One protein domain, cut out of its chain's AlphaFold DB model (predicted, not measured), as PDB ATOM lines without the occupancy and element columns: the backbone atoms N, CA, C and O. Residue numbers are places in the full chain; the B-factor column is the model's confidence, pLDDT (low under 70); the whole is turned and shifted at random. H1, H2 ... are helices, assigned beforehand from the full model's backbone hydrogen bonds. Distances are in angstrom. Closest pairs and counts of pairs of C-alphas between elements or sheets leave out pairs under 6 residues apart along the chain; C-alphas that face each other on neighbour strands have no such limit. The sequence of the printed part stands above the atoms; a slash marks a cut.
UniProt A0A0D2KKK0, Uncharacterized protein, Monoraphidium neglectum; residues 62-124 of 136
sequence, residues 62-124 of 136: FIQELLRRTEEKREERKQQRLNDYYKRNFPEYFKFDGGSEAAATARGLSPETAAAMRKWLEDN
ATOM      1  N   PHE A  62      67.114 121.762  16.334       86.94
ATOM      2  CA  PHE A  62      68.503 121.500  15.978       86.94
ATOM      3  C   PHE A  62      68.842 121.992  14.563       86.94
ATOM      4  O   PHE A  62      69.905 122.578  14.359       86.94
ATOM      5  N   ILE A  63      67.937 121.802  13.594       86.88
ATOM      6  CA  ILE A  63      68.146 122.264  12.212       86.88
ATOM      7  C   ILE A  63      68.144 123.795  12.159       86.88
ATOM      8  O   ILE A  63      69.022 124.382  11.528       86.88
ATOM      9  N   GLN A  64      67.234 124.450  12.883       89.06
ATOM     10  CA  GLN A  64      67.190 125.911  12.961       89.06
ATOM     11  C   GLN A  64      68.496 126.504  13.516       89.06
ATOM     12  O   GLN A  64      69.037 127.453  12.949       89.06
ATOM     13  N   GLU A  65      69.065 125.908  14.570       90.38
ATOM     14  CA  GLU A  65      70.347 126.358  15.133       90.38
ATOM     15  C   GLU A  65      71.517 126.155  14.152       90.38
ATOM     16  O   GLU A  65      72.420 126.995  14.061       90.38
ATOM     17  N   LEU A  66      71.505 125.078  13.361       88.38
ATOM     18  CA  LEU A  66      72.497 124.865  12.303       88.38
ATOM     19  C   LEU A  66      72.373 125.895  11.173       88.38
ATOM     20  O   LEU A  66      73.393 126.410  10.703       88.38
ATOM     21  N   LEU A  67      71.149 126.218  10.750       89.69
ATOM     22  CA  LEU A  67      70.895 127.247   9.741       89.69
ATOM     23  C   LEU A  67      71.361 128.620  10.239       89.69
ATOM     24  O   LEU A  67      72.089 129.307   9.522       89.69
ATOM     25  N   ARG A  68      71.064 128.957  11.500       92.62
ATOM     26  CA  ARG A  68      71.527 130.183  12.165       92.62
ATOM     27  C   ARG A  68      73.051 130.306  12.125       92.62
ATOM     28  O   ARG A  68      73.579 131.280  11.598       92.62
ATOM     29  N   ARG A  69      73.779 129.280  12.581       90.88
ATOM     30  CA  ARG A  69      75.259 129.258  12.548       90.88
ATOM     31  C   ARG A  69      75.822 129.315  11.131       90.88
ATOM     32  O   ARG A  69      76.921 129.826  10.903       90.88
ATOM     33  N   THR A  70      75.106 128.730  10.175       91.00
ATOM     34  CA  THR A  70      75.514 128.737   8.770       91.00
ATOM     35  C   THR A  70      75.423 130.135   8.182       91.00
ATOM     36  O   THR A  70      76.354 130.527   7.474       91.00
ATOM     37  N   GLU A  71      74.351 130.860   8.502       92.06
ATOM     38  CA  GLU A  71      74.127 132.253   8.124       92.06
ATOM     39  C   GLU A  71      75.200 133.166   8.729       92.06
ATOM     40  O   GLU A  71      75.885 133.869   7.991       92.06
ATOM     41  N   GLU A  72      75.447 133.059  10.040       90.69
ATOM     42  CA  GLU A  72      76.452 133.868  10.748       90.69
ATOM     43  C   GLU A  72      77.847 133.761  10.126       90.69
ATOM     44  O   GLU A  72      78.530 134.759   9.909       90.69
ATOM     45  N   LYS A  73      78.271 132.539   9.792       92.12
ATOM     46  CA  LYS A  73      79.600 132.276   9.221       92.12
ATOM     47  C   LYS A  73      79.628 132.352   7.696       92.12
ATOM     48  O   LYS A  73      80.655 132.044   7.083       92.12
ATOM     49  N   ARG A  74      78.509 132.660   7.032       93.06
ATOM     50  CA  ARG A  74      78.444 132.656   5.563       93.06
ATOM     51  C   ARG A  74      79.400 133.685   4.980       93.06
ATOM     52  O   ARG A  74      80.180 133.336   4.092       93.06
ATOM     53  N   GLU A  75      79.338 134.911   5.488       93.88
ATOM     54  CA  GLU A  75      80.122 136.020   4.955       93.88
ATOM     55  C   GLU A  75      81.610 135.860   5.284       93.88
ATOM     56  O   GLU A  75      82.445 135.993   4.395       93.88
ATOM     57  N   GLU A  76      81.946 135.427   6.501       92.94
ATOM     58  CA  GLU A  76      83.328 135.115   6.893       92.94
ATOM     59  C   GLU A  76      83.958 134.073   5.955       92.94
ATOM     60  O   GLU A  76      85.004 134.308   5.347       92.94
ATOM     61  N   ARG A  77      83.277 132.937   5.737       91.00
ATOM     62  CA  ARG A  77      83.775 131.893   4.829       91.00
ATOM     63  C   ARG A  77      83.837 132.364   3.378       91.00
ATOM     64  O   ARG A  77      84.655 131.869   2.607       91.00
ATOM     65  N   LYS A  78      82.948 133.267   2.960       93.69
ATOM     66  CA  LYS A  78      82.981 133.853   1.613       93.69
ATOM     67  C   LYS A  78      84.209 134.743   1.442       93.69
ATOM     68  O   LYS A  78      84.891 134.612   0.428       93.69
ATOM     69  N   GLN A  79      84.519 135.578   2.430       93.69
ATOM     70  CA  GLN A  79      85.722 136.409   2.423       93.69
ATOM     71  C   GLN A  79      86.994 135.558   2.437       93.69
ATOM     72  O   GLN A  79      87.897 135.833   1.653       93.69
ATOM     73  N   GLN A  80      87.034 134.479   3.224       90.31
ATOM     74  CA  GLN A  80      88.143 133.515   3.211       90.31
ATOM     75  C   GLN A  80      88.356 132.924   1.811       90.31
ATOM     76  O   GLN A  80      89.452 133.021   1.270       90.31
ATOM     77  N   ARG A  81      87.291 132.428   1.157       91.88
ATOM     78  CA  ARG A  81      87.387 131.895  -0.217       91.88
ATOM     79  C   ARG A  81      87.897 132.923  -1.226       91.88
ATOM     80  O   ARG A  81      88.631 132.564  -2.143       91.88
ATOM     81  N   LEU A  82      87.490 134.186  -1.091       91.62
ATOM     82  CA  LEU A  82      87.973 135.260  -1.959       91.62
ATOM     83  C   LEU A  82      89.443 135.579  -1.689       91.62
ATOM     84  O   LEU A  82      90.211 135.717  -2.634       91.62
ATOM     85  N   ASN A  83      89.846 135.648  -0.422       90.19
ATOM     86  CA  ASN A  83      91.233 135.876  -0.037       90.19
ATOM     87  C   ASN A  83      92.150 134.768  -0.580       90.19
ATOM     88  O   ASN A  83      93.154 135.067  -1.222       90.19
ATOM     89  N   ASP A  84      91.743 133.505  -0.435       89.81
ATOM     90  CA  ASP A  84      92.463 132.349  -0.975       89.81
ATOM     91  C   ASP A  84      92.565 132.405  -2.505       89.81
ATOM     92  O   ASP A  84      93.610 132.100  -3.086       89.81
ATOM     93  N   TYR A  85      91.491 132.831  -3.180       89.44
ATOM     94  CA  TYR A  85      91.516 133.051  -4.623       89.44
ATOM     95  C   TYR A  85      92.512 134.154  -5.000       89.44
ATOM     96  O   TYR A  85      93.282 133.973  -5.946       89.44
ATOM     97  N   TYR A  86      92.547 135.268  -4.266       89.62
ATOM     98  CA  TYR A  86      93.486 136.349  -4.550       89.62
ATOM     99  C   TYR A  86      94.940 135.905  -4.369       89.62
ATOM    100  O   TYR A  86      95.750 136.064  -5.281       89.62
ATOM    101  N   LYS A  87      95.237 135.237  -3.250       88.44
ATOM    102  CA  LYS A  87      96.554 134.659  -2.956       88.44
ATOM    103  C   LYS A  87      97.026 133.666  -4.011       88.44
ATOM    104  O   LYS A  87      98.210 133.611  -4.304       88.44
ATOM    105  N   ARG A  88      96.118 132.902  -4.624       86.00
ATOM    106  CA  ARG A  88      96.491 131.918  -5.648       86.00
ATOM    107  C   ARG A  88      96.785 132.531  -7.015       86.00
ATOM    108  O   ARG A  88      97.627 132.008  -7.735       86.00
ATOM    109  N   ASN A  89      96.041 133.560  -7.413       88.19
ATOM    110  CA  ASN A  89      96.033 134.002  -8.812       88.19
ATOM    111  C   ASN A  89      96.812 135.299  -9.052       88.19
ATOM    112  O   ASN A  89      97.290 135.500 -10.161       88.19
ATOM    113  N   PHE A  90      96.927 136.177  -8.053       88.38
ATOM    114  CA  PHE A  90      97.485 137.521  -8.225       88.38
ATOM    115  C   PHE A  90      98.973 137.726  -7.897       88.38
ATOM    116  O   PHE A  90      99.492 138.738  -8.369       88.38
ATOM    117  N   PRO A  91      99.704 136.822  -7.204       89.62
ATOM    118  CA  PRO A  91     101.125 137.051  -6.940       89.62
ATOM    119  C   PRO A  91     101.941 137.285  -8.211       89.62
ATOM    120  O   PRO A  91     102.683 138.255  -8.286       89.62
ATOM    121  N   GLU A  92     101.761 136.463  -9.244       88.62
ATOM    122  CA  GLU A  92     102.538 136.586 -10.485       88.62
ATOM    123  C   GLU A  92     102.256 137.893 -11.236       88.62
ATOM    124  O   GLU A  92     103.180 138.544 -11.722       88.62
ATOM    125  N   TYR A  93     100.995 138.338 -11.269       89.00
ATOM    126  CA  TYR A  93     100.647 139.627 -11.872       89.00
ATOM    127  C   TYR A  93     101.268 140.789 -11.098       89.00
ATOM    128  O   TYR A  93     101.826 141.706 -11.696       89.00
ATOM    129  N   PHE A  94     101.226 140.743  -9.766       90.38
ATOM    130  CA  PHE A  94     101.796 141.809  -8.950       90.38
ATOM    131  C   PHE A  94     103.319 141.846  -9.027       90.38
ATOM    132  O   PHE A  94     103.881 142.939  -9.079       90.38
ATOM    133  N   LYS A  95     103.990 140.691  -9.117       88.00
ATOM    134  CA  LYS A  95     105.437 140.625  -9.373       88.00
ATOM    135  C   LYS A  95     105.790 141.245 -10.719       88.00
ATOM    136  O   LYS A  95     106.758 141.998 -10.813       88.00
ATOM    137  N   PHE A  96     104.988 140.966 -11.739       87.75
ATOM    138  CA  PHE A  96     105.204 141.477 -13.085       87.75
ATOM    139  C   PHE A  96     104.982 142.990 -13.203       87.75
ATOM    140  O   PHE A  96     105.805 143.681 -13.801       87.75
ATOM    141  N   ASP A  97     103.895 143.511 -12.634       87.00
ATOM    142  CA  ASP A  97     103.533 144.925 -12.769       87.00
ATOM    143  C   ASP A  97     104.243 145.824 -11.747       87.00
ATOM    144  O   ASP A  97     104.724 146.900 -12.094       87.00
ATOM    145  N   GLY A  98     104.305 145.396 -10.483       84.44
ATOM    146  CA  GLY A  98     104.726 146.225  -9.348       84.44
ATOM    147  C   GLY A  98     105.863 145.649  -8.503       84.44
ATOM    148  O   GLY A  98     106.254 146.278  -7.519       84.44
ATOM    149  N   GLY A  99     106.410 144.485  -8.872       80.06
ATOM    150  CA  GLY A  99     107.452 143.792  -8.105       80.06
ATOM    151  C   GLY A  99     108.778 144.550  -8.020       80.06
ATOM    152  O   GLY A  99     109.584 144.284  -7.136       80.06
ATOM    153  N   SER A 100     108.997 145.538  -8.892       84.88
ATOM    154  CA  SER A 100     110.117 146.476  -8.792       84.88
ATOM    155  C   SER A 100     109.673 147.903  -9.103       84.88
ATOM    156  O   SER A 100     108.692 148.127  -9.813       84.88
ATOM    157  N   GLU A 101     110.418 148.883  -8.598       83.62
ATOM    158  CA  GLU A 101     110.163 150.301  -8.872       83.62
ATOM    159  C   GLU A 101     110.294 150.632 -10.369       83.62
ATOM    160  O   GLU A 101     109.495 151.394 -10.917       83.62
ATOM    161  N   ALA A 102     111.238 149.985 -11.061       85.12
ATOM    162  CA  ALA A 102     111.417 150.118 -12.503       85.12
ATOM    163  C   ALA A 102     110.218 149.563 -13.291       85.12
ATOM    164  O   ALA A 102     109.731 150.227 -14.206       85.12
ATOM    165  N   ALA A 103     109.709 148.383 -12.914       86.00
ATOM    166  CA  ALA A 103     108.516 147.798 -13.530       86.00
ATOM    167  C   ALA A 103     107.277 148.672 -13.291       86.00
ATOM    168  O   ALA A 103     106.562 148.996 -14.240       86.00
ATOM    169  N   ALA A 104     107.092 149.149 -12.057       88.00
ATOM    170  CA  ALA A 104     105.972 150.008 -11.696       88.00
ATOM    171  C   ALA A 104     105.969 151.327 -12.486       88.00
ATOM    172  O   ALA A 104     104.938 151.738 -13.019       88.00
ATOM    173  N   THR A 105     107.139 151.956 -12.620       87.88
ATOM    174  CA  THR A 105     107.308 153.201 -13.382       87.88
ATOM    175  C   THR A 105     107.065 152.977 -14.872       87.88
ATOM    176  O   THR A 105     106.338 153.745 -15.501       87.88
ATOM    177  N   ALA A 106     107.598 151.889 -15.440       89.81
ATOM    178  CA  ALA A 106     107.372 151.524 -16.840       89.81
ATOM    179  C   ALA A 106     105.890 151.251 -17.153       89.81
ATOM    180  O   ALA A 106     105.452 151.419 -18.290       89.81
ATOM    181  N   ARG A 107     105.112 150.847 -16.143       89.00
ATOM    182  CA  ARG A 107     103.667 150.602 -16.231       89.00
ATOM    183  C   ARG A 107     102.802 151.807 -15.867       89.00
ATOM    184  O   ARG A 107     101.583 151.716 -15.971       89.00
ATOM    185  N   GLY A 108     103.405 152.930 -15.474       91.00
ATOM    186  CA  GLY A 108     102.676 154.140 -15.091       91.00
ATOM    187  C   GLY A 108     101.861 153.984 -13.804       91.00
ATOM    188  O   GLY A 108     100.857 154.672 -13.629       91.00
ATOM    189  N   LEU A 109     102.261 153.072 -12.911       90.06
ATOM    190  CA  LEU A 109     101.629 152.914 -11.604       90.06
ATOM    191  C   LEU A 109     101.958 154.107 -10.705       90.06
ATOM    192  O   LEU A 109     103.084 154.607 -10.691       90.06
ATOM    193  N   SER A 110     100.979 154.527  -9.904       91.81
ATOM    194  CA  SER A 110     101.238 155.499  -8.845       91.81
ATOM    195  C   SER A 110     102.216 154.908  -7.814       91.81
ATOM    196  O   SER A 110     102.191 153.693  -7.569       91.81
ATOM    197  N   PRO A 111     103.061 155.734  -7.171       89.25
ATOM    198  CA  PRO A 111     104.023 155.249  -6.184       89.25
ATOM    199  C   PRO A 111     103.337 154.574  -4.986       89.25
ATOM    200  O   PRO A 111     103.844 153.580  -4.467       89.25
ATOM    201  N   GLU A 112     102.155 155.057  -4.593       91.81
ATOM    202  CA  GLU A 112     101.349 154.470  -3.518       91.81
ATOM    203  C   GLU A 112     100.826 153.079  -3.891       91.81
ATOM    204  O   GLU A 112     100.940 152.139  -3.105       91.81
ATOM    205  N   THR A 113     100.308 152.914  -5.115       90.69
ATOM    206  CA  THR A 113      99.831 151.614  -5.609       90.69
ATOM    207  C   THR A 113     100.977 150.615  -5.707       90.69
ATOM    208  O   THR A 113     100.844 149.481  -5.257       90.69
ATOM    209  N   ALA A 114     102.126 151.042  -6.234       91.25
ATOM    210  CA  ALA A 114     103.307 150.197  -6.333       91.25
ATOM    211  C   ALA A 114     103.805 149.751  -4.946       91.25
ATOM    212  O   ALA A 114     104.160 148.588  -4.760       91.25
ATOM    213  N   ALA A 115     103.788 150.648  -3.953       92.12
ATOM    214  CA  ALA A 115     104.130 150.311  -2.573       92.12
ATOM    215  C   ALA A 115     103.129 149.328  -1.946       92.12
ATOM    216  O   ALA A 115     103.540 148.373  -1.291       92.12
ATOM    217  N   ALA A 116     101.830 149.514  -2.189       92.19
ATOM    218  CA  ALA A 116     100.796 148.599  -1.714       92.19
ATOM    219  C   ALA A 116     100.923 147.198  -2.336       92.19
ATOM    220  O   ALA A 116     100.757 146.206  -1.632       92.19
ATOM    221  N   MET A 117     101.260 147.104  -3.627       89.56
ATOM    222  CA  MET A 117     101.489 145.825  -4.311       89.56
ATOM    223  C   MET A 117     102.707 145.092  -3.746       89.56
ATOM    224  O   MET A 117     102.618 143.895  -3.489       89.56
ATOM    225  N   ARG A 118     103.814 145.802  -3.493       90.62
ATOM    226  CA  ARG A 118     105.005 145.213  -2.857       90.62
ATOM    227  C   ARG A 118     104.711 144.712  -1.450       90.62
ATOM    228  O   ARG A 118     104.994 143.560  -1.156       90.62
ATOM    229  N   LYS A 119     104.046 145.529  -0.632       92.81
ATOM    230  CA  LYS A 119     103.621 145.119   0.710       92.81
ATOM    231  C   LYS A 119     102.714 143.887   0.665       92.81
ATOM    232  O   LYS A 119     102.876 142.964   1.451       92.81
ATOM    233  N   TRP A 120     101.765 143.850  -0.271       91.75
ATOM    234  CA  TRP A 120     100.899 142.685  -0.430       91.75
ATOM    235  C   TRP A 120     101.693 141.441  -0.831       91.75
ATOM    236  O   TRP A 120     101.407 140.363  -0.322       91.75
ATOM    237  N   LEU A 121     102.685 141.562  -1.717       89.94
ATOM    238  CA  LEU A 121     103.564 140.444  -2.057       89.94
ATOM    239  C   LEU A 121     104.319 139.955  -0.816       89.94
ATOM    240  O   LEU A 121     104.217 138.779  -0.499       89.94
ATOM    241  N   GLU A 122     104.945 140.848  -0.050       89.56
ATOM    242  CA  GLU A 122     105.652 140.503   1.194       89.56
ATOM    243  C   GLU A 122     104.752 139.757   2.199       89.56
ATOM    244  O   GLU A 122     105.154 138.744   2.768       89.56
ATOM    245  N   ASP A 123     103.502 140.197   2.363       89.50
ATOM    246  CA  ASP A 123     102.542 139.582   3.288       89.50
ATOM    247  C   ASP A 123     102.021 138.200   2.811       89.50
ATOM    248  O   ASP A 123     101.427 137.457   3.600       89.50
ATOM    249  N   ASN A 124     102.181 137.848   1.524       85.38
ATOM    250  CA  ASN A 124     101.497 136.701   0.901       85.38
ATOM    251  C   ASN A 124     102.401 135.737   0.096       85.38
ATOM    252  O   ASN A 124     101.926 134.659  -0.265       85.38
TER     253      ASN A 124
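What this domain is: This is residues 62 to 124 of the 136 residues of an uncharacterized protein of Monoraphidium neglectum (UniProt A0A0D2KKK0). A long helical arm, residues 62 to 85 of H1 and H2, sticks out from a small head where H5 folds back beside H3, with short H4 near the turn. The printed part has 63 residues with five named helices, H1 to H5 in order, and is all helix. It is extended, with a radius of gyration of the C-alphas of 17.9 A, spanning 59 by 19 by 17 A.

How they stand to each other: H1, residues 62 to 72, and H2, residues 74 to 89, meet only through their link. H3, residues 91 to 98, and H4, residues 101 to 106, touch only at the corner, the closest C-alphas, of Gly 98 and Ala 104, being 4.6 A apart. H5, residues 111 to 124, touches H3 at a shallow tilt of 23 degrees, opposite ways; their closest C-alphas, of Gly 98 and Ala 114, are 5.2 A apart. In these helices every O i to N i+4 pair is within hydrogen-bond range.

Where its parts are: H1 begins at C-alpha 62 (68.503, 121.500, 15.978) and is 15.6 A long; H2 measures 22.8 A, H3 10.1 A, H4 8.5 A. H5, 20.0 A, ends at C-alpha 124 (101.497, 136.701, 0.901).

The domain as a whole: The printed part has no cut, its links are tight, and no printed residue is under 70 in pLDDT.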